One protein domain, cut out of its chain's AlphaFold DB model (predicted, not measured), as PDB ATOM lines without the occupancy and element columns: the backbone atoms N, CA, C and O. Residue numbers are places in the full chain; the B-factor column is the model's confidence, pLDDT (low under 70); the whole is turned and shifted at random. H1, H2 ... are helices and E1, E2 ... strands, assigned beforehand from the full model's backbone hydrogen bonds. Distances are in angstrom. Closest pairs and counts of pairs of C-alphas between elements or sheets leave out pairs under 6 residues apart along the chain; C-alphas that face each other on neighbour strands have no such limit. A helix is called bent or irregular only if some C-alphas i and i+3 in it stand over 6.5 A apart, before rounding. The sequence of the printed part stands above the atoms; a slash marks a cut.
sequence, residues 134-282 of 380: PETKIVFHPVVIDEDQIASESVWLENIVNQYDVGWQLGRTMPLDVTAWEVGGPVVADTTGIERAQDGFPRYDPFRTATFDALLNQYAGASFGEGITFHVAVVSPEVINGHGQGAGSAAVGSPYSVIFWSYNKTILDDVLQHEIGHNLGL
ATOM      1  N   PRO A 134      27.150 -28.800 -17.337       75.12
ATOM      2  CA  PRO A 134      25.939 -29.566 -17.553       75.12
ATOM      3  C   PRO A 134      25.446 -29.344 -18.983       75.12
ATOM      4  O   PRO A 134      25.405 -28.208 -19.473       75.12
ATOM      5  N   GLU A 135      25.036 -30.433 -19.638       82.38
ATOM      6  CA  GLU A 135      24.414 -30.351 -20.956       82.38
ATOM      7  C   GLU A 135      23.224 -29.391 -20.891       82.38
ATOM      8  O   GLU A 135      22.299 -29.540 -20.078       82.38
ATOM      9  N   THR A 136      23.286 -28.374 -21.743       83.75
ATOM     10  CA  THR A 136      22.316 -27.295 -21.782       83.75
ATOM     11  C   THR A 136      21.501 -27.390 -23.061       83.75
ATOM     12  O   THR A 136      22.033 -27.361 -24.172       83.75
ATOM     13  N   LYS A 137      20.181 -27.459 -22.900       86.12
ATOM     14  CA  LYS A 137      19.211 -27.409 -23.989       86.12
ATOM     15  C   LYS A 137      18.506 -26.061 -23.990       86.12
ATOM     16  O   LYS A 137      18.082 -25.587 -22.940       86.12
ATOM     17  N   ILE A 138      18.319 -25.464 -25.164       85.12
ATOM     18  CA  ILE A 138      17.517 -24.240 -25.305       85.12
ATOM     19  C   ILE A 138      16.309 -24.519 -26.192       85.12
ATOM     20  O   ILE A 138      16.446 -24.928 -27.344       85.12
ATOM     21  N   VAL A 139      15.113 -24.307 -25.653       85.38
ATOM     22  CA  VAL A 139      13.848 -24.500 -26.361       85.38
ATOM     23  C   VAL A 139      13.252 -23.135 -26.671       85.38
ATOM     24  O   VAL A 139      12.836 -22.409 -25.768       85.38
ATOM     25  N   PHE A 140      13.199 -22.782 -27.952       85.12
ATOM     26  CA  PHE A 140      12.603 -21.532 -28.411       85.12
ATOM     27  C   PHE A 140      11.128 -21.751 -28.737       85.12
ATOM     28  O   PHE A 140      10.795 -22.579 -29.579       85.12
ATOM     29  N   HIS A 141      10.237 -21.009 -28.092       82.56
ATOM     30  CA  HIS A 141       8.796 -21.116 -28.301       82.56
ATOM     31  C   HIS A 141       8.280 -19.891 -29.057       82.56
ATOM     32  O   HIS A 141       8.399 -18.788 -28.526       82.56
ATOM     33  N   PRO A 142       7.679 -20.032 -30.250       82.88
ATOM     34  CA  PRO A 142       7.081 -18.889 -30.924       82.88
ATOM     35  C   PRO A 142       5.830 -18.451 -30.157       82.88
ATOM     36  O   PRO A 142       4.965 -19.270 -29.842       82.88
ATOM     37  N   VAL A 143       5.722 -17.165 -29.845       79.19
ATOM     38  CA  VAL A 143       4.510 -16.591 -29.256       79.19
ATOM     39  C   VAL A 143       3.595 -16.138 -30.382       79.19
ATOM     40  O   VAL A 143       3.994 -15.328 -31.218       79.19
ATOM     41  N   VAL A 144       2.367 -16.646 -30.387       79.19
ATOM     42  CA  VAL A 144       1.365 -16.367 -31.421       79.19
ATOM     43  C   VAL A 144       0.116 -15.735 -30.815       79.19
ATOM     44  O   VAL A 144      -0.226 -15.994 -29.658       79.19
ATOM     45  N   ILE A 145      -0.566 -14.907 -31.606       73.56
ATOM     46  CA  ILE A 145      -1.869 -14.322 -31.243       73.56
ATOM     47  C   ILE A 145      -3.010 -15.231 -31.702       73.56
ATOM     48  O   ILE A 145      -4.050 -15.322 -31.054       73.56
ATOM     49  N   ASP A 146      -2.809 -15.880 -32.847       76.62
ATOM     50  CA  ASP A 146      -3.796 -16.706 -33.529       76.62
ATOM     51  C   ASP A 146      -3.192 -18.085 -33.824       76.62
ATOM     52  O   ASP A 146      -2.025 -18.196 -34.211       76.62
ATOM     53  N   GLU A 147      -3.985 -19.144 -33.660       80.19
ATOM     54  CA  GLU A 147      -3.572 -20.505 -34.004       80.19
ATOM     55  C   GLU A 147      -3.205 -20.624 -35.493       80.19
ATOM     56  O   GLU A 147      -2.295 -21.376 -35.852       80.19
ATOM     57  N   ASP A 148      -3.827 -19.815 -36.356       84.94
ATOM     58  CA  ASP A 148      -3.516 -19.778 -37.787       84.94
ATOM     59  C   ASP A 148      -2.090 -19.250 -38.077       84.94
ATOM     60  O   ASP A 148      -1.534 -19.523 -39.144       84.94
ATOM     61  N   GLN A 149      -1.454 -18.545 -37.128       78.88
ATOM     62  CA  GLN A 149      -0.076 -18.039 -37.248       78.88
ATOM     63  C   GLN A 149       0.990 -19.066 -36.842       78.88
ATOM     64  O   GLN A 149       2.168 -18.874 -37.146       78.88
ATOM     65  N   ILE A 150       0.610 -20.171 -36.187       81.31
ATOM     66  CA  ILE A 150       1.553 -21.157 -35.627       81.31
ATOM     67  C   ILE A 150       2.549 -21.648 -36.677       81.31
ATOM     68  O   ILE A 150       3.753 -21.704 -36.418       81.31
ATOM     69  N   ALA A 151       2.058 -22.002 -37.866       81.31
ATOM     70  CA  ALA A 151       2.898 -22.569 -38.912       81.31
ATOM     71  C   ALA A 151       3.909 -21.549 -39.460       81.31
ATOM     72  O   ALA A 151       5.078 -21.888 -39.632       81.31
ATOM     73  N   SER A 152       3.483 -20.307 -39.718       82.81
ATOM     74  CA  SER A 152       4.375 -19.263 -40.233       82.81
ATOM     75  C   SER A 152       5.408 -18.830 -39.197       82.81
ATOM     76  O   SER A 152       6.579 -18.689 -39.538       82.81
ATOM     77  N   GLU A 153       5.000 -18.691 -37.935       81.06
ATOM     78  CA  GLU A 153       5.873 -18.224 -36.853       81.06
ATOM     79  C   GLU A 153       6.892 -19.281 -36.423       81.06
ATOM     80  O   GLU A 153       8.048 -18.961 -36.155       81.06
ATOM     81  N   SER A 154       6.519 -20.564 -36.443       81.19
ATOM     82  CA  SER A 154       7.469 -21.650 -36.164       81.19
ATOM     83  C   SER A 154       8.569 -21.723 -37.227       81.19
ATOM     84  O   SER A 154       9.746 -21.841 -36.894       81.19
ATOM     85  N   VAL A 155       8.203 -21.595 -38.510       85.19
ATOM     86  CA  VAL A 155       9.169 -21.577 -39.624       85.19
ATOM     87  C   VAL A 155      10.046 -20.328 -39.568       85.19
ATOM     88  O   VAL A 155      11.250 -20.400 -39.817       85.19
ATOM     89  N   TRP A 156       9.463 -19.173 -39.248       84.94
ATOM     90  CA  TRP A 156      10.217 -17.943 -39.042       84.94
ATOM     91  C   TRP A 156      11.254 -18.112 -37.925       84.94
ATOM     92  O   TRP A 156      12.437 -17.868 -38.161       84.94
ATOM     93  N   LEU A 157      10.845 -18.618 -36.760       81.44
ATOM     94  CA  LEU A 157      11.726 -18.822 -35.614       81.44
ATOM     95  C   LEU A 157      12.845 -19.828 -35.910       81.44
ATOM     96  O   LEU A 157      13.999 -19.584 -35.567       81.44
ATOM     97  N   GLU A 158      12.540 -20.923 -36.604       83.12
ATOM     98  CA  GLU A 158      13.547 -21.903 -37.015       83.12
ATOM     99  C   GLU A 158      14.600 -21.285 -37.949       83.12
ATOM    100  O   GLU A 158      15.801 -21.482 -37.750       83.12
ATOM    101  N   ASN A 159      14.179 -20.501 -38.948       83.81
ATOM    102  CA  ASN A 159      15.107 -19.808 -39.849       83.81
ATOM    103  C   ASN A 159      16.022 -18.853 -39.085       83.81
ATOM    104  O   ASN A 159      17.216 -18.759 -39.361       83.81
ATOM    105  N   ILE A 160      15.445 -18.162 -38.116       79.56
ATOM    106  CA  ILE A 160      16.109 -17.183 -37.280       79.56
ATOM    107  C   ILE A 160      17.162 -17.848 -36.378       79.56
ATOM    108  O   ILE A 160      18.332 -17.467 -36.425       79.56
ATOM    109  N   VAL A 161      16.794 -18.883 -35.620       80.12
ATOM    110  CA  VAL A 161      17.730 -19.586 -34.726       80.12
ATOM    111  C   VAL A 161      18.883 -20.210 -35.523       80.12
ATOM    112  O   VAL A 161      20.046 -20.073 -35.136       80.12
ATOM    113  N   ASN A 162      18.585 -20.796 -36.690       80.81
ATOM    114  CA  ASN A 162      19.596 -21.328 -37.605       80.81
ATOM    115  C   ASN A 162      20.527 -20.245 -38.166       80.81
ATOM    116  O   ASN A 162      21.739 -20.441 -38.246       80.81
ATOM    117  N   GLN A 163      19.978 -19.101 -38.579       80.38
ATOM    118  CA  GLN A 163      20.754 -18.021 -39.185       80.38
ATOM    119  C   GLN A 163      21.736 -17.383 -38.195       80.38
ATOM    120  O   GLN A 163      22.791 -16.883 -38.603       80.38
ATOM    121  N   TYR A 164      21.394 -17.358 -36.905       73.69
ATOM    122  CA  TYR A 164      22.153 -16.592 -35.924       73.69
ATOM    123  C   TYR A 164      23.248 -17.360 -35.193       73.69
ATOM    124  O   TYR A 164      24.129 -16.702 -34.634       73.69
ATOM    125  N   ASP A 165      23.280 -18.690 -35.320       82.00
ATOM    126  CA  ASP A 165      24.230 -19.564 -34.616       82.00
ATOM    127  C   ASP A 165      24.209 -19.276 -33.105       82.00
ATOM    128  O   ASP A 165      25.226 -19.004 -32.466       82.00
ATOM    129  N   VAL A 166      22.994 -19.259 -32.548       77.56
ATOM    130  CA  VAL A 166      22.722 -18.840 -31.167       77.56
ATOM    131  C   VAL A 166      23.524 -19.665 -30.158       77.56
ATOM    132  O   VAL A 166      24.065 -19.115 -29.203       77.56
ATOM    133  N   GLY A 167      23.671 -20.970 -30.406       78.75
ATOM    134  CA  GLY A 167      24.492 -21.845 -29.568       78.75
ATOM    135  C   GLY A 167      25.955 -21.399 -29.507       78.75
ATOM    136  O   GLY A 167      26.533 -21.352 -28.425       78.75
ATOM    137  N   TRP A 168      26.540 -20.989 -30.638       83.06
ATOM    138  CA  TRP A 168      27.908 -20.468 -30.662       83.06
ATOM    139  C   TRP A 168      28.038 -19.128 -29.929       83.06
ATOM    140  O   TRP A 168      29.012 -18.923 -29.207       83.06
ATOM    141  N   GLN A 169      27.061 -18.226 -30.078       82.00
ATOM    142  CA  GLN A 169      27.070 -16.934 -29.379       82.00
ATOM    143  C   GLN A 169      26.988 -17.106 -27.864       82.00
ATOM    144  O   GLN A 169      27.753 -16.475 -27.144       82.00
ATOM    145  N   LEU A 170      26.109 -17.982 -27.379       85.69
ATOM    146  CA  LEU A 170      25.977 -18.245 -25.947       85.69
ATOM    147  C   LEU A 170      27.199 -18.983 -25.397       85.69
ATOM    148  O   LEU A 170      27.726 -18.597 -24.357       85.69
ATOM    149  N   GLY A 171      27.721 -19.976 -26.122       84.25
ATOM    150  CA  GLY A 171      28.907 -20.724 -25.700       84.25
ATOM    151  C   GLY A 171      30.187 -19.881 -25.607       84.25
ATOM    152  O   GLY A 171      31.125 -20.273 -24.918       84.25
ATOM    153  N   ARG A 172      30.252 -18.714 -26.269       85.44
ATOM    154  CA  ARG A 172      31.425 -17.821 -26.187       85.44
ATOM    155  C   ARG A 172      31.404 -16.899 -24.961       85.44
ATOM    156  O   ARG A 172      32.462 -16.413 -24.575       85.44
ATOM    157  N   THR A 173      30.228 -16.598 -24.406       88.25
ATOM    158  CA  THR A 173      30.058 -15.612 -23.320       88.25
ATOM    159  C   THR A 173      29.513 -16.214 -22.031       88.25
ATOM    160  O   THR A 173      29.592 -15.583 -20.979       88.25
ATOM    161  N   MET A 174      29.002 -17.440 -22.075       90.50
ATOM    162  CA  MET A 174      28.408 -18.110 -20.926       90.50
ATOM    163  C   MET A 174      29.073 -19.462 -20.673       90.50
ATOM    164  O   MET A 174      29.521 -20.115 -21.615       90.50
ATOM    165  N   PRO A 175      29.122 -19.925 -19.413       89.94
ATOM    166  CA  PRO A 175      29.614 -21.253 -19.065       89.94
ATOM    167  C   PRO A 175      28.558 -22.328 -19.378       89.94
ATOM    168  O   PRO A 175      28.181 -23.102 -18.507       89.94
ATOM    169  N   LEU A 176      28.046 -22.367 -20.610       86.44
ATOM    170  CA  LEU A 176      27.023 -23.317 -21.045       86.44
ATOM    171  C   LEU A 176      27.591 -24.247 -22.116       86.44
ATOM    172  O   LEU A 176      28.118 -23.780 -23.126       86.44
ATOM    173  N   ASP A 177      27.423 -25.555 -21.928       84.25
ATOM    174  CA  ASP A 177      27.602 -26.527 -23.006       84.25
ATOM    175  C   ASP A 177      26.269 -26.683 -23.741       84.25
ATOM    176  O   ASP A 177      25.429 -27.513 -23.386       84.25
ATOM    177  N   VAL A 178      26.018 -25.792 -24.704       79.62
ATOM    178  CA  VAL A 178      24.783 -25.811 -25.495       79.62
ATOM    179  C   VAL A 178      24.855 -26.968 -26.490       79.62
ATOM    180  O   VAL A 178      25.291 -26.809 -27.631       79.62
ATOM    181  N   THR A 179      24.420 -28.146 -26.050       74.62
ATOM    182  CA  THR A 179      24.473 -29.383 -26.839       74.62
ATOM    183  C   THR A 179      23.325 -29.487 -27.834       74.62
ATOM    184  O   THR A 179      23.440 -30.172 -28.854       74.62
ATOM    185  N   ALA A 180      22.216 -28.800 -27.561       78.62
ATOM    186  CA  ALA A 180      21.041 -28.816 -28.412       78.62
ATOM    187  C   ALA A 180      20.212 -27.537 -28.288       78.62
ATOM    188  O   ALA A 180      20.089 -26.926 -27.225       78.62
ATOM    189  N   TRP A 181      19.548 -27.195 -29.384       82.44
ATOM    190  CA  TRP A 181      18.423 -26.276 -29.376       82.44
ATOM    191  C   TRP A 181      17.285 -26.857 -30.212       82.44
ATOM    192  O   TRP A 181      17.515 -27.653 -31.122       82.44
ATOM    193  N   GLU A 182      16.052 -26.482 -29.890       84.50
ATOM    194  CA  GLU A 182      14.879 -26.867 -30.674       84.50
ATOM    195  C   GLU A 182      13.838 -25.748 -30.696       84.50
ATOM    196  O   GLU A 182      13.803 -24.893 -29.807       84.50
ATOM    197  N   VAL A 183      12.969 -25.775 -31.705       83.50
ATOM    198  CA  VAL A 183      11.751 -24.965 -31.714       83.50
ATOM    199  C   VAL A 183      10.656 -25.768 -31.019       83.50
ATOM    200  O   VAL A 183      10.233 -26.821 -31.497       83.50
ATOM    201  N   GLY A 184      10.240 -25.292 -29.850       82.44
ATOM    202  CA  GLY A 184       9.145 -25.862 -29.082       82.44
ATOM    203  C   GLY A 184       7.777 -25.509 -29.669       82.44
ATOM    204  O   GLY A 184       7.649 -24.726 -30.609       82.44
ATOM    205  N   GLY A 185       6.726 -26.078 -29.075       78.38
ATOM    206  CA  GLY A 185       5.351 -25.725 -29.432       78.38
ATOM    207  C   GLY A 185       5.052 -24.237 -29.182       78.38
ATOM    208  O   GLY A 185       5.666 -23.639 -28.290       78.38
ATOM    209  N   PRO A 186       4.114 -23.649 -29.943       80.69
ATOM    210  CA  PRO A 186       3.754 -22.244 -29.820       80.69
ATOM    211  C   PRO A 186       3.122 -21.936 -28.463       80.69
ATOM    212  O   PRO A 186       2.410 -22.761 -27.885       80.69
ATOM    213  N   VAL A 187       3.333 -20.711 -27.993       75.06
ATOM    214  CA  VAL A 187       2.624 -20.153 -26.840       75.06
ATOM    215  C   VAL A 187       1.537 -19.237 -27.372       75.06
ATOM    216  O   VAL A 187       1.832 -18.205 -27.971       75.06
ATOM    217  N   VAL A 188       0.276 -19.616 -27.178       74.00
ATOM    218  CA  VAL A 188      -0.850 -18.748 -27.530       74.00
ATOM    219  C   VAL A 188      -1.011 -17.728 -26.410       74.00
ATOM    220  O   VAL A 188      -1.391 -18.084 -25.293       74.00
ATOM    221  N   ALA A 189      -0.686 -16.471 -26.693       69.19
ATOM    222  CA  ALA A 189      -0.903 -15.388 -25.746       69.19
ATOM    223  C   ALA A 189      -2.367 -14.923 -25.816       69.19
ATOM    224  O   ALA A 189      -2.934 -14.772 -26.896       69.19
ATOM    225  N   ASP A 190      -2.988 -14.678 -24.659       70.06
ATOM    226  CA  ASP A 190      -4.314 -14.049 -24.585       70.06
ATOM    227  C   ASP A 190      -4.262 -12.684 -25.297       70.06
ATOM    228  O   ASP A 190      -3.333 -11.896 -25.078       70.06
ATOM    229  N   THR A 191      -5.255 -12.387 -26.140       62.28
ATOM    230  CA  THR A 191      -5.355 -11.130 -26.897       62.28
ATOM    231  C   THR A 191      -5.268  -9.903 -25.993       62.28
ATOM    232  O   THR A 191      -4.657  -8.907 -26.375       62.28
ATOM    233  N   THR A 192      -5.752  -9.984 -24.748       62.38
ATOM    234  CA  THR A 192      -5.587  -8.895 -23.775       62.38
ATOM    235  C   THR A 192      -4.140  -8.682 -23.325       62.38
ATOM    236  O   THR A 192      -3.802  -7.576 -22.905       62.38
ATOM    237  N   GLY A 193      -3.275  -9.696 -23.368       57.47
ATOM    238  CA  GLY A 193      -1.839  -9.563 -23.098       57.47
ATOM    239  C   GLY A 193      -1.094  -8.853 -24.231       57.47
ATOM    240  O   GLY A 193      -0.175  -8.074 -23.982       57.47
ATOM    241  N   ILE A 194      -1.529  -9.059 -25.474       55.97
ATOM    242  CA  ILE A 194      -0.893  -8.467 -26.657       55.97
ATOM    243  C   ILE A 194      -1.408  -7.057 -26.943       55.97
ATOM    244  O   ILE A 194      -0.598  -6.176 -27.216       55.97
ATOM    245  N   GLU A 195      -2.710  -6.791 -26.802       58.00
ATOM    246  CA  GLU A 195      -3.256  -5.426 -26.900       58.00
ATOM    247  C   GLU A 195      -2.572  -4.485 -25.892       58.00
ATOM    248  O   GLU A 195      -2.220  -3.355 -26.225       58.00
ATOM    249  N   ARG A 196      -2.261  -4.990 -24.688       53.38
ATOM    250  CA  ARG A 196      -1.461  -4.276 -23.677       53.38
ATOM    251  C   ARG A 196       0.005  -4.082 -24.067       53.38
ATOM    252  O   ARG A 196       0.598  -3.090 -23.664       53.38
ATOM    253  N   ALA A 197       0.585  -4.992 -24.847       50.22
ATOM    254  CA  ALA A 197       1.934  -4.828 -25.388       50.22
ATOM    255  C   ALA A 197       1.975  -3.834 -26.568       50.22
ATOM    256  O   ALA A 197       3.027  -3.272 -26.852       50.22
ATOM    257  N   GLN A 198       0.855  -3.607 -27.264       52.28
ATOM    258  CA  GLN A 198       0.787  -2.764 -28.462       52.28
ATOM    259  C   GLN A 198       0.567  -1.267 -28.174       52.28
ATOM    260  O   GLN A 198       0.996  -0.444 -28.985       52.28
ATOM    261  N   ASP A 199      -0.038  -0.890 -27.041       47.66
ATOM    262  CA  ASP A 199      -0.528   0.483 -26.776       47.66
ATOM    263  C   ASP A 199       0.554   1.532 -26.417       47.66
ATOM    264  O   ASP A 199       0.274   2.653 -25.983       47.66
ATOM    265  N   GLY A 200       1.815   1.213 -26.699       43.97
ATOM    266  CA  GLY A 200       2.954   2.119 -26.615       43.97
ATOM    267  C   GLY A 200       4.055   1.530 -25.751       43.97
ATOM    268  O   GLY A 200       3.815   1.103 -24.633       43.97
ATOM    269  N   PHE A 201       5.286   1.550 -26.263       49.06
ATOM    270  CA  PHE A 201       6.498   1.155 -25.540       49.06
ATOM    271  C   PHE A 201       7.248   2.386 -24.986       49.06
ATOM    272  O   PHE A 201       8.350   2.689 -25.463       49.06
ATOM    273  N   PRO A 202       6.732   3.161 -24.010       44.31
ATOM    274  CA  PRO A 202       7.625   3.960 -23.189       44.31
ATOM    275  C   PRO A 202       8.488   2.993 -22.364       44.31
ATOM    276  O   PRO A 202       8.026   1.947 -21.919       44.31
ATOM    277  N   ARG A 203       9.773   3.322 -22.186       45.78
ATOM    278  CA  ARG A 203      10.831   2.442 -21.635       45.78
ATOM    279  C   ARG A 203      10.537   1.808 -20.262       45.78
ATOM    280  O   ARG A 203      11.270   0.916 -19.857       45.78
ATOM    281  N   TYR A 204       9.472   2.224 -19.585       40.00
ATOM    282  CA  TYR A 204       8.922   1.587 -18.398       40.00
ATOM    283  C   TYR A 204       7.398   1.720 -18.464       40.00
ATOM    284  O   TYR A 204       6.853   2.787 -18.177       40.00
ATOM    285  N   ASP A 205       6.721   0.662 -18.896       48.31
ATOM    286  CA  ASP A 205       5.268   0.574 -18.828       48.31
ATOM    287  C   ASP A 205       4.906  -0.540 -17.828       48.31
ATOM    288  O   ASP A 205       5.273  -1.689 -18.074       48.31
ATOM    289  N   PRO A 206       4.214  -0.257 -16.708       41.78
ATOM    290  CA  PRO A 206       3.706  -1.298 -15.808       41.78
ATOM    291  C   PRO A 206       2.795  -2.334 -16.502       41.78
ATOM    292  O   PRO A 206       2.570  -3.416 -15.961       41.78
ATOM    293  N   PHE A 207       2.285  -2.042 -17.702       43.59
ATOM    294  CA  PHE A 207       1.562  -3.000 -18.538       43.59
ATOM    295  C   PHE A 207       2.489  -3.985 -19.274       43.59
ATOM    296  O   PHE A 207       2.077  -5.122 -19.503       43.59
ATOM    297  N   ARG A 208       3.752  -3.613 -19.551       52.22
ATOM    298  CA  ARG A 208       4.796  -4.505 -20.102       52.22
ATOM    299  C   ARG A 208       5.078  -5.658 -19.139       52.22
ATOM    300  O   ARG A 208       5.167  -6.806 -19.567       52.22
ATOM    301  N   THR A 209       5.145  -5.357 -17.845       53.78
ATOM    302  CA  THR A 209       5.363  -6.341 -16.780       53.78
ATOM    303  C   THR A 209       4.226  -7.350 -16.712       53.78
ATOM    304  O   THR A 209       4.492  -8.534 -16.659       53.78
ATOM    305  N   ALA A 210       2.960  -6.938 -16.847       56.62
ATOM    306  CA  ALA A 210       1.831  -7.865 -16.728       56.62
ATOM    307  C   ALA A 210       1.799  -8.967 -17.809       56.62
ATOM    308  O   ALA A 210       1.399 -10.091 -17.511       56.62
ATOM    309  N   THR A 211       2.207  -8.670 -19.049       60.81
ATOM    310  CA  THR A 211       2.256  -9.672 -20.133       60.81
ATOM    311  C   THR A 211       3.456 -10.599 -19.984       60.81
ATOM    312  O   THR A 211       3.307 -11.814 -20.123       60.81
ATOM    313  N   PHE A 212       4.625 -10.047 -19.648       63.59
ATOM    314  CA  PHE A 212       5.802 -10.850 -19.319       63.59
ATOM    315  C   PHE A 212       5.555 -11.740 -18.115       63.59
ATOM    316  O   PHE A 212       5.787 -12.937 -18.198       63.59
ATOM    317  N   ASP A 213       5.005 -11.182 -17.043       64.81
ATOM    318  CA  ASP A 213       4.647 -11.906 -15.838       64.81
ATOM    319  C   ASP A 213       3.590 -12.957 -16.149       64.81
ATOM    320  O   ASP A 213       3.672 -14.039 -15.604       64.81
ATOM    321  N   ALA A 214       2.606 -12.713 -17.019       65.06
ATOM    322  CA  ALA A 214       1.624 -13.737 -17.385       65.06
ATOM    323  C   ALA A 214       2.268 -14.922 -18.123       65.06
ATOM    324  O   ALA A 214       1.982 -16.070 -17.783       65.06
ATOM    325  N   LEU A 215       3.160 -14.650 -19.082       64.94
ATOM    326  CA  LEU A 215       3.912 -15.685 -19.796       64.94
ATOM    327  C   LEU A 215       4.878 -16.406 -18.849       64.94
ATOM    328  O   LEU A 215       4.832 -17.625 -18.740       64.94
ATOM    329  N   LEU A 216       5.685 -15.672 -18.085       67.31
ATOM    330  CA  LEU A 216       6.576 -16.230 -17.069       67.31
ATOM    331  C   LEU A 216       5.795 -17.023 -16.016       67.31
ATOM    332  O   LEU A 216       6.247 -18.092 -15.632       67.31
ATOM    333  N   ASN A 217       4.609 -16.567 -15.596       66.50
ATOM    334  CA  ASN A 217       3.741 -17.258 -14.639       66.50
ATOM    335  C   ASN A 217       3.090 -18.512 -15.224       66.50
ATOM    336  O   ASN A 217       2.858 -19.461 -14.481       66.50
ATOM    337  N   GLN A 218       2.823 -18.555 -16.532       66.50
ATOM    338  CA  GLN A 218       2.394 -19.783 -17.208       66.50
ATOM    339  C   GLN A 218       3.459 -20.880 -17.087       66.50
ATOM    340  O   GLN A 218       3.125 -22.063 -17.025       66.50
ATOM    341  N   TYR A 219       4.724 -20.475 -17.000       62.50
ATOM    342  CA  TYR A 219       5.860 -21.361 -16.795       62.50
ATOM    343  C   TYR A 219       6.385 -21.387 -15.349       62.50
ATOM    344  O   TYR A 219       7.250 -22.201 -15.015       62.50
ATOM    345  N   ALA A 220       5.857 -20.538 -14.463       54.31
ATOM    346  CA  ALA A 220       6.308 -20.436 -13.084       54.31
ATOM    347  C   ALA A 220       5.925 -21.710 -12.335       54.31
ATOM    348  O   ALA A 220       4.753 -22.024 -12.132       54.31
ATOM    349  N   GLY A 221       6.943 -22.458 -11.923       52.09
ATOM    350  CA  GLY A 221       6.792 -23.751 -11.260       52.09
ATOM    351  C   GLY A 221       7.344 -24.918 -12.064       52.09
ATOM    352  O   GLY A 221       7.467 -26.012 -11.515       52.09
ATOM    353  N   ALA A 222       7.735 -24.707 -13.319       57.66
ATOM    354  CA  ALA A 222       8.543 -25.696 -13.996       57.66
ATOM    355  C   ALA A 222       9.987 -25.634 -13.478       57.66
ATOM    356  O   ALA A 222      10.629 -24.585 -13.436       57.66
ATOM    357  N   SER A 223      10.468 -26.780 -13.012       57.94
ATOM    358  CA  SER A 223      11.842 -26.974 -12.569       57.94
ATOM    359  C   SER A 223      12.739 -27.299 -13.758       57.94
ATOM    360  O   SER A 223      12.264 -27.798 -14.780       57.94
ATOM    361  N   PHE A 224      14.048 -27.098 -13.603       61.25
ATOM    362  CA  PHE A 224      15.024 -27.748 -14.479       61.25
ATOM    363  C   PHE A 224      14.762 -29.272 -14.483       61.25
ATOM    364  O   PHE A 224      14.463 -29.854 -13.435       61.25
ATOM    365  N   GLY A 225      14.756 -29.887 -15.670       59.22
ATOM    366  CA  GLY A 225      14.546 -31.328 -15.859       59.22
ATOM    367  C   GLY A 225      15.822 -32.146 -15.624       59.22
ATOM    368  O   GLY A 225      16.735 -31.703 -14.932       59.22
ATOM    369  N   GLU A 226      15.908 -33.350 -16.206       59.09
ATOM    370  CA  GLU A 226      17.213 -34.006 -16.390       59.09
ATOM    371  C   GLU A 226      18.038 -33.135 -17.358       59.09
ATOM    372  O   GLU A 226      17.693 -33.019 -18.533       59.09
ATOM    373  N   GLY A 227      19.078 -32.472 -16.843       66.94
ATOM    374  CA  GLY A 227      19.840 -31.450 -17.571       66.94
ATOM    375  C   GLY A 227      19.252 -30.038 -17.448       66.94
ATOM    376  O   GLY A 227      18.179 -29.819 -16.878       66.94
ATOM    377  N   ILE A 228      19.968 -29.044 -17.972       77.31
ATOM    378  CA  ILE A 228      19.552 -27.640 -17.875       77.31
ATOM    379  C   ILE A 228      18.810 -27.271 -19.149       77.31
ATOM    380  O   ILE A 228      19.408 -27.145 -20.209       77.31
ATOM    381  N   THR A 229      17.488 -27.124 -19.060       82.69
ATOM    382  CA  THR A 229      16.673 -26.676 -20.195       82.69
ATOM    383  C   THR A 229      16.207 -25.246 -19.969       82.69
ATOM    384  O   THR A 229      15.433 -24.998 -19.047       82.69
ATOM    385  N   PHE A 230      16.663 -24.325 -20.817       83.00
ATOM    386  CA  PHE A 230      16.139 -22.966 -20.878       83.00
ATOM    387  C   PHE A 230      14.992 -22.903 -21.871       83.00
ATOM    388  O   PHE A 230      15.113 -23.360 -23.009       83.00
ATOM    389  N   HIS A 231      13.887 -22.308 -21.455       82.69
ATOM    390  CA  HIS A 231      12.745 -22.066 -22.319       82.69
ATOM    391  C   HIS A 231      12.677 -20.578 -22.625       82.69
ATOM    392  O   HIS A 231      12.573 -19.749 -21.721       82.69
ATOM    393  N   VAL A 232      12.737 -20.256 -23.911       83.81
ATOM    394  CA  VAL A 232      12.763 -18.886 -24.408       83.81
ATOM    395  C   VAL A 232      11.512 -18.661 -25.237       83.81
ATOM    396  O   VAL A 232      11.415 -19.131 -26.369       83.81
ATOM    397  N   ALA A 233      10.537 -17.947 -24.684       80.88
ATOM    398  CA  ALA A 233       9.387 -17.510 -25.465       80.88
ATOM    399  C   ALA A 233       9.806 -16.335 -26.357       80.88
ATOM    400  O   ALA A 233      10.250 -15.305 -25.857       80.88
ATOM    401  N   VAL A 234       9.681 -16.500 -27.670       80.62
ATOM    402  CA  VAL A 234      10.092 -15.531 -28.683       80.62
ATOM    403  C   VAL A 234       8.866 -14.922 -29.333       80.62
ATOM    404  O   VAL A 234       8.083 -15.607 -29.985       80.62
ATOM    405  N   VAL A 235       8.720 -13.613 -29.186       77.19
ATOM    406  CA  VAL A 235       7.618 -12.871 -29.792       77.19
ATOM    407  C   VAL A 235       8.106 -12.209 -31.074       77.19
ATOM    408  O   VAL A 235       9.090 -11.461 -31.043       77.19
ATOM    409  N   SER A 236       7.430 -12.479 -32.192       73.38
ATOM    410  CA  SER A 236       7.820 -11.924 -33.485       73.38
ATOM    411  C   SER A 236       7.538 -10.418 -33.564       73.38
ATOM    412  O   SER A 236       6.632  -9.901 -32.899       73.38
ATOM    413  N   PRO A 237       8.281  -9.671 -34.393       67.44
ATOM    414  CA  PRO A 237       8.000  -8.256 -34.588       67.44
ATOM    415  C   PRO A 237       6.707  -8.007 -35.385       67.44
ATOM    416  O   PRO A 237       6.268  -6.870 -35.493       67.44
ATOM    417  N   GLU A 238       6.111  -9.035 -35.992       66.31
ATOM    418  CA  GLU A 238       4.830  -8.930 -36.702       66.31
ATOM    419  C   GLU A 238       3.657  -8.938 -35.711       66.31
ATOM    420  O   GLU A 238       2.650  -8.261 -35.923       66.31
ATOM    421  N   VAL A 239       3.830  -9.624 -34.576       59.00
ATOM    422  CA  VAL A 239       2.897  -9.630 -33.437       59.00
ATOM    423  C   VAL A 239       2.842  -8.260 -32.740       59.00
ATOM    424  O   VAL A 239       1.818  -7.880 -32.160       59.00
ATOM    425  N   ILE A 240       3.918  -7.473 -32.829       58.62
ATOM    426  CA  ILE A 240       4.054  -6.188 -32.141       58.62
ATOM    427  C   ILE A 240       4.403  -5.092 -33.142       58.62
ATOM    428  O   ILE A 240       5.545  -4.969 -33.566       58.62
ATOM    429  N   ASN A 241       3.448  -4.204 -33.429       50.94
ATOM    430  CA  ASN A 241       3.617  -3.025 -34.299       50.94
ATOM    431  C   ASN A 241       4.603  -1.947 -33.764       50.94
ATOM    432  O   ASN A 241       4.487  -0.765 -34.087       50.94
ATOM    433  N   GLY A 242       5.573  -2.318 -32.928       47.91
ATOM    434  CA  GLY A 242       6.554  -1.434 -32.315       47.91
ATOM    435  C   GLY A 242       7.932  -1.569 -32.957       47.91
ATOM    436  O   GLY A 242       8.523  -2.642 -32.983       47.91
ATOM    437  N   HIS A 243       8.509  -0.449 -33.395       42.97
ATOM    438  CA  HIS A 243       9.912  -0.333 -33.821       42.97
ATOM    439  C   HIS A 243      10.905  -0.409 -32.633       42.97
ATOM    440  O   HIS A 243      11.788   0.438 -32.492       42.97
ATOM    441  N   GLY A 244      10.729  -1.376 -31.728       48.72
ATOM    442  CA  GLY A 244      11.513  -1.510 -30.500       48.72
ATOM    443  C   GLY A 244      12.939  -2.022 -30.737       48.72
ATOM    444  O   GLY A 244      13.182  -2.889 -31.576       48.72
ATOM    445  N   GLN A 245      13.892  -1.513 -29.953       57.31
ATOM    446  CA  GLN A 245      15.308  -1.913 -29.949       57.31
ATOM    447  C   GLN A 245      15.556  -3.258 -29.235       57.31
ATOM    448  O   GLN A 245      16.574  -3.400 -28.574       57.31
ATOM    449  N   GLY A 246      14.648  -4.234 -29.359       63.22
ATOM    450  CA  GLY A 246      14.692  -5.481 -28.582       63.22
ATOM    451  C   GLY A 246      14.369  -5.260 -27.103       63.22
ATOM    452  O   GLY A 246      14.583  -4.183 -26.547       63.22
ATOM    453  N   ALA A 247      13.756  -6.254 -26.476       71.50
ATOM    454  CA  ALA A 247      13.332  -6.182 -25.086       71.50
ATOM    455  C   ALA A 247      13.163  -7.601 -24.552       71.50
ATOM    456  O   ALA A 247      12.521  -8.410 -25.209       71.50
ATOM    457  N   GLY A 248      13.672  -7.898 -23.364       74.88
ATOM    458  CA  GLY A 248      13.448  -9.178 -22.707       74.88
ATOM    459  C   GLY A 248      12.937  -9.005 -21.285       74.88
ATOM    460  O   GLY A 248      12.783  -7.876 -20.795       74.88
ATOM    461  N   SER A 249      12.562 -10.132 -20.692       78.69
ATOM    462  CA  SER A 249      12.363 -10.292 -19.262       78.69
ATOM    463  C   SER A 249      12.561 -11.754 -18.879       78.69
ATOM    464  O   SER A 249      12.034 -12.668 -19.522       78.69
ATOM    465  N   ALA A 250      13.269 -11.964 -17.783       80.00
ATOM    466  CA  ALA A 250      13.537 -13.268 -17.220       80.00
ATOM    467  C   ALA A 250      13.406 -13.235 -15.700       80.00
ATOM    468  O   ALA A 250      13.739 -12.254 -15.036       80.00
ATOM    469  N   ALA A 251      12.927 -14.343 -15.136       78.56
ATOM    470  CA  ALA A 251      12.913 -14.513 -13.693       78.56
ATOM    471  C   ALA A 251      14.302 -14.952 -13.204       78.56
ATOM    472  O   ALA A 251      14.900 -15.890 -13.745       78.56
ATOM    473  N   VAL A 252      14.796 -14.284 -12.157       82.38
ATOM    474  CA  VAL A 252      16.110 -14.570 -11.571       82.38
ATOM    475  C   VAL A 252      16.134 -15.987 -10.994       82.38
ATOM    476  O   VAL A 252      15.310 -16.324 -10.143       82.38
ATOM    477  N   GLY A 253      17.068 -16.819 -11.459       81.25
ATOM    478  CA  GLY A 253      17.219 -18.216 -11.029       81.25
ATOM    479  C   GLY A 253      16.150 -19.183 -11.562       81.25
ATOM    480  O   GLY A 253      16.023 -20.297 -11.055       81.25
ATOM    481  N   SER A 254      15.351 -18.765 -12.547       79.31
ATOM    482  CA  SER A 254      14.329 -19.590 -13.207       79.31
ATOM    483  C   SER A 254      14.835 -20.124 -14.553       79.31
ATOM    484  O   SER A 254      15.585 -19.412 -15.202       79.31
ATOM    485  N   PRO A 255      14.395 -21.295 -15.056       75.12
ATOM    486  CA  PRO A 255      14.732 -21.756 -16.413       75.12
ATOM    487  C   PRO A 255      14.075 -20.960 -17.554       75.12
ATOM    488  O   PRO A 255      14.243 -21.312 -18.722       75.12
ATOM    489  N   TYR A 256      13.246 -19.964 -17.240       72.88
ATOM    490  CA  TYR A 256      12.333 -19.349 -18.200       72.88
ATOM    491  C   TYR A 256      12.680 -17.894 -18.474       72.88
ATOM    492  O   TYR A 256      12.767 -17.070 -17.560       72.88
ATOM    493  N   SER A 257      12.795 -17.588 -19.761       76.50
ATOM    494  CA  SER A 257      12.970 -16.248 -20.301       76.50
ATOM    495  C   SER A 257      11.891 -15.962 -21.337       76.50
ATOM    496  O   SER A 257      11.444 -16.845 -22.072       76.50
ATOM    497  N   VAL A 258      11.495 -14.702 -21.443       67.62
ATOM    498  CA  VAL A 258      10.635 -14.215 -22.519       67.62
ATOM    499  C   VAL A 258      11.368 -13.082 -23.215       67.62
ATOM    500  O   VAL A 258      11.860 -12.153 -22.579       67.62
ATOM    501  N   ILE A 259      11.442 -13.150 -24.537       73.00
ATOM    502  CA  ILE A 259      12.202 -12.215 -25.355       73.00
ATOM    503  C   ILE A 259      11.326 -11.712 -26.497       73.00
ATOM    504  O   ILE A 259      10.737 -12.479 -27.258       73.00
ATOM    505  N   PHE A 260      11.279 -10.393 -26.647       67.19
ATOM    506  CA  PHE A 260      10.792  -9.742 -27.851       67.19
ATOM    507  C   PHE A 260      11.902  -9.713 -28.887       67.19
ATOM    508  O   PHE A 260      12.959  -9.100 -28.693       67.19
ATOM    509  N   TRP A 261      11.638 -10.365 -30.010       64.38
ATOM    510  CA  TRP A 261      12.596 -10.455 -31.087       64.38
ATOM    511  C   TRP A 261      12.704  -9.109 -31.811       64.38
ATOM    512  O   TRP A 261      11.716  -8.566 -32.303       64.38
ATOM    513  N   SER A 262      13.914  -8.556 -31.890       61.16
ATOM    514  CA  SER A 262      14.233  -7.416 -32.752       61.16
ATOM    515  C   SER A 262      14.665  -7.899 -34.139       61.16
ATOM    516  O   SER A 262      15.285  -8.946 -34.268       61.16
ATOM    517  N   TYR A 263      14.441  -7.117 -35.197       59.91
ATOM    518  CA  TYR A 263      15.006  -7.412 -36.526       59.91
ATOM    519  C   TYR A 263      16.544  -7.288 -36.587       59.91
ATOM    520  O   TYR A 263      17.148  -7.602 -37.612       59.91
ATOM    521  N   ASN A 264      17.188  -6.789 -35.528       65.94
ATOM    522  CA  ASN A 264      18.629  -6.574 -35.483       65.94
ATOM    523  C   ASN A 264      19.336  -7.702 -34.717       65.94
ATOM    524  O   ASN A 264      19.158  -7.823 -33.509       65.94
ATOM    525  N   LYS A 265      20.194  -8.459 -35.418       70.75
ATOM    526  CA  LYS A 265      21.008  -9.552 -34.859       70.75
ATOM    527  C   LYS A 265      21.704  -9.187 -33.549       70.75
ATOM    528  O   LYS A 265      21.588  -9.914 -32.578       70.75
ATOM    529  N   THR A 266      22.450  -8.085 -33.534       68.88
ATOM    530  CA  THR A 266      23.303  -7.739 -32.387       68.88
ATOM    531  C   THR A 266      22.467  -7.524 -31.133       68.88
ATOM    532  O   THR A 266      22.787  -8.033 -30.072       68.88
ATOM    533  N   ILE A 267      21.329  -6.854 -31.302       68.56
ATOM    534  CA  ILE A 267      20.380  -6.604 -30.222       68.56
ATOM    535  C   ILE A 267      19.831  -7.918 -29.650       68.56
ATOM    536  O   ILE A 267      19.601  -8.017 -28.452       68.56
ATOM    537  N   LEU A 268      19.607  -8.921 -30.495       73.50
ATOM    538  CA  LEU A 268      19.085 -10.216 -30.066       73.50
ATOM    539  C   LEU A 268      20.100 -11.004 -29.260       73.50
ATOM    540  O   LEU A 268      19.740 -11.547 -28.222       73.50
ATOM    541  N   ASP A 269      21.342 -11.058 -29.740       78.50
ATOM    542  CA  ASP A 269      22.414 -11.772 -29.053       78.50
ATOM    543  C   ASP A 269      22.611 -11.173 -27.653       78.50
ATOM    544  O   ASP A 269      22.694 -11.924 -26.680       78.50
ATOM    545  N   ASP A 270      22.614  -9.842 -27.540       83.50
ATOM    546  CA  ASP A 270      22.789  -9.137 -26.267       83.50
ATOM    547  C   ASP A 270      21.595  -9.350 -25.325       83.50
ATOM    548  O   ASP A 270      21.788  -9.686 -24.159       83.50
ATOM    549  N   VAL A 271      20.356  -9.222 -25.818       84.69
ATOM    550  CA  VAL A 271      19.147  -9.432 -24.998       84.69
ATOM    551  C   VAL A 271      19.030 -10.889 -24.556       84.69
ATOM    552  O   VAL A 271      18.759 -11.151 -23.392       84.69
ATOM    553  N   LEU A 272      19.266 -11.855 -25.444       85.62
ATOM    554  CA  LEU A 272      19.207 -13.272 -25.089       85.62
ATOM    555  C   LEU A 272      20.242 -13.634 -24.027       85.62
ATOM    556  O   LEU A 272      19.914 -14.345 -23.079       85.62
ATOM    557  N   GLN A 273      21.466 -13.122 -24.159       89.19
ATOM    558  CA  GLN A 273      22.484 -13.287 -23.127       89.19
ATOM    559  C   GLN A 273      22.052 -12.629 -21.813       89.19
ATOM    560  O   GLN A 273      22.159 -13.240 -20.757       89.19
ATOM    561  N   HIS A 274      21.505 -11.419 -21.858       91.44
ATOM    562  CA  HIS A 274      21.016 -10.727 -20.669       91.44
ATOM    563  C   HIS A 274      19.942 -11.533 -19.921       91.44
ATOM    564  O   HIS A 274      20.064 -11.796 -18.724       91.44
ATOM    565  N   GLU A 275      18.926 -12.013 -20.640       88.94
ATOM    566  CA  GLU A 275      17.822 -12.760 -20.036       88.94
ATOM    567  C   GLU A 275      18.254 -14.149 -19.529       88.94
ATOM    568  O   GLU A 275      17.886 -14.551 -18.422       88.94
ATOM    569  N   ILE A 276      19.113 -14.869 -20.264       89.06
ATOM    570  CA  ILE A 276      19.690 -16.127 -19.758       89.06
ATOM    571  C   ILE A 276      20.588 -15.860 -18.537       89.06
ATOM    572  O   ILE A 276      20.610 -16.660 -17.601       89.06
ATOM    573  N   GLY A 277      21.272 -14.716 -18.478       92.19
ATOM    574  CA  GLY A 277      22.012 -14.284 -17.294       92.19
ATOM    575  C   GLY A 277      21.122 -14.205 -16.053       92.19
ATOM    576  O   GLY A 277      21.473 -14.750 -15.005       92.19
ATOM    577  N   HIS A 278      19.927 -13.623 -16.170       90.94
ATOM    578  CA  HIS A 278      18.940 -13.664 -15.090       90.94
ATOM    579  C   HIS A 278      18.528 -15.090 -14.733       90.94
ATOM    580  O   HIS A 278      18.500 -15.435 -13.550       90.94
ATOM    581  N   ASN A 279      18.272 -15.954 -15.717       88.50
ATOM    582  CA  ASN A 279      17.970 -17.365 -15.452       88.50
ATOM    583  C   ASN A 279      19.071 -18.071 -14.644       88.50
ATOM    584  O   ASN A 279      18.772 -18.939 -13.826       88.50
ATOM    585  N   LEU A 280      20.320 -17.635 -14.807       90.31
ATOM    586  CA  LEU A 280      21.497 -18.101 -14.070       90.31
ATOM    587  C   LEU A 280      21.754 -17.344 -12.752       90.31
ATOM    588  O   LEU A 280      22.843 -17.420 -12.184       90.31
ATOM    589  N   GLY A 281      20.762 -16.609 -12.250       90.12
ATOM    590  CA  GLY A 281      20.816 -15.947 -10.948       90.12
ATOM    591  C   GLY A 281      21.504 -14.581 -10.954       90.12
ATOM    592  O   GLY A 281      21.772 -14.035  -9.881       90.12
ATOM    593  N   LEU A 282      21.805 -14.015 -12.125       92.75
ATOM    594  CA  LEU A 282      22.418 -12.695 -12.200       92.75
ATOM    595  C   LEU A 282      21.394 -11.580 -11.967       92.75
ATOM    596  O   LEU A 282      20.221 -11.665 -12.338       92.75
TER     597      LEU A 282
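What this domain is: This is residues 134 to 282 of the 380 residues of an uncharacterized protein of Gemmatimonadetes bacterium (UniProt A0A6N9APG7). A twisted five-stranded sheet makes the middle of this domain, with H1, H2 and H5 covering one face and H4 packed on the other, over its E5 side. H3 packs on H4 away from the sheet, and E1, the longest strand, runs through the sheet beside E2 and E3. The printed part has 149 residues with five named helices and five named strands, in the order E1 H1 H2 E2 H3 H4 E3 E4 E5 H5; the class is mixed, helices and strands. The sheet is mixed in the order E2 E1 E3 E5 E4, with E4 antiparallel to E5 and the other neighbours parallel. The whole is compact, with a radius of gyration of the C-alphas of 14.3 A and spans of 40 by 29 by 27 A.

How they stand to each other: E1, residues 135 to 144, is an inner strand, parallel to its neighbours E2, residues 177 to 183, and E3, residues 228 to 235. N 136 and O 177 are 2.8 A apart and N 139 and O 230 are 2.8 A apart, both within hydrogen-bond range. H1, residues 147 to 164, is on the sheet at a height of 7.1 A and runs along E1, at 27 degrees on the local plane; it lies over E1 and only just not over E2, on which 2 of its C-alphas fall. The closest C-alphas of H1 and E1 are those of Ser 154 and Pro 142, 5.9 A apart. H2, residues 166 to 173, is on the same face, over E2, at a height of 9.5 A. E1, H1, H2 and E2 form a strand-helix-strand unit, two parallel neighbour strands joined through helices, with a right-handed crossover. H3, residues 191 to 198, is not on the sheet. It forms a helical hairpin with H4, residues 206 to 219: they touch at a steep tilt of 44 degrees, opposite ways, with the C-alphas of Gly 193 and Thr 211 closest at 5.1 A. H4 is on the opposite face from H1, H2 and H5, residues 265 to 279, which gives three layers, helices on both faces of a sheet. E4, residues 247 to 250, and E5, residues 256 to 260, form a hairpin, with N 258 and O 249 within hydrogen-bond range at 2.8 A; E5 and E3 are parallel neighbours, with N 257 and O 231 within hydrogen-bond range at 2.9 A. H4 lies over E5, and only just over E3 and E4, with 3 C-alphas on each. H5 lies over E5 and E4 at a height of 8.1 A, its closest C-alphas to E4 being those of Glu 275 and Ala 250, 5.2 A apart. With residues 269 to 273 alone it touches H2, where the C-alphas of Leu 170 and Gln 273 are closest at 6.7 A. In H3 and H5 every O i to N i+4 pair is within hydrogen-bond range; in H1 12 of 14 are, in H2 3 of 4 and in H4 8 of 10.

Where its parts are: E1 begins at C-alpha 135 (24.414, -30.351, -20.956) and is 28.9 A long. H1, 26.1 A, is irregular, with C-alphas 148 and 151 7.1 A apart, and has a kink of 26 degrees near residue 154. H2 measures 11.2 A, E2 18.2 A and H3 10.5 A. H4, 20.2 A, begins at C-alpha 206 (3.706, -1.298, -15.808). E3 measures 22.4 A, E4 10.6 A and E5 13.7 A. H5, 21.1 A, ends at C-alpha 279 (17.970, -17.365, -15.452).

The domain as a whole: The C-alphas farthest apart are those of Pro 134 and Asp 199, 41.1 A. The printed part has no cut. The link from E3 to E4, 11 residues, is long. The mean pLDDT of the printed part is 72.6; 56 residues are under 70, among them residues 191 to 227 and 237 to 246.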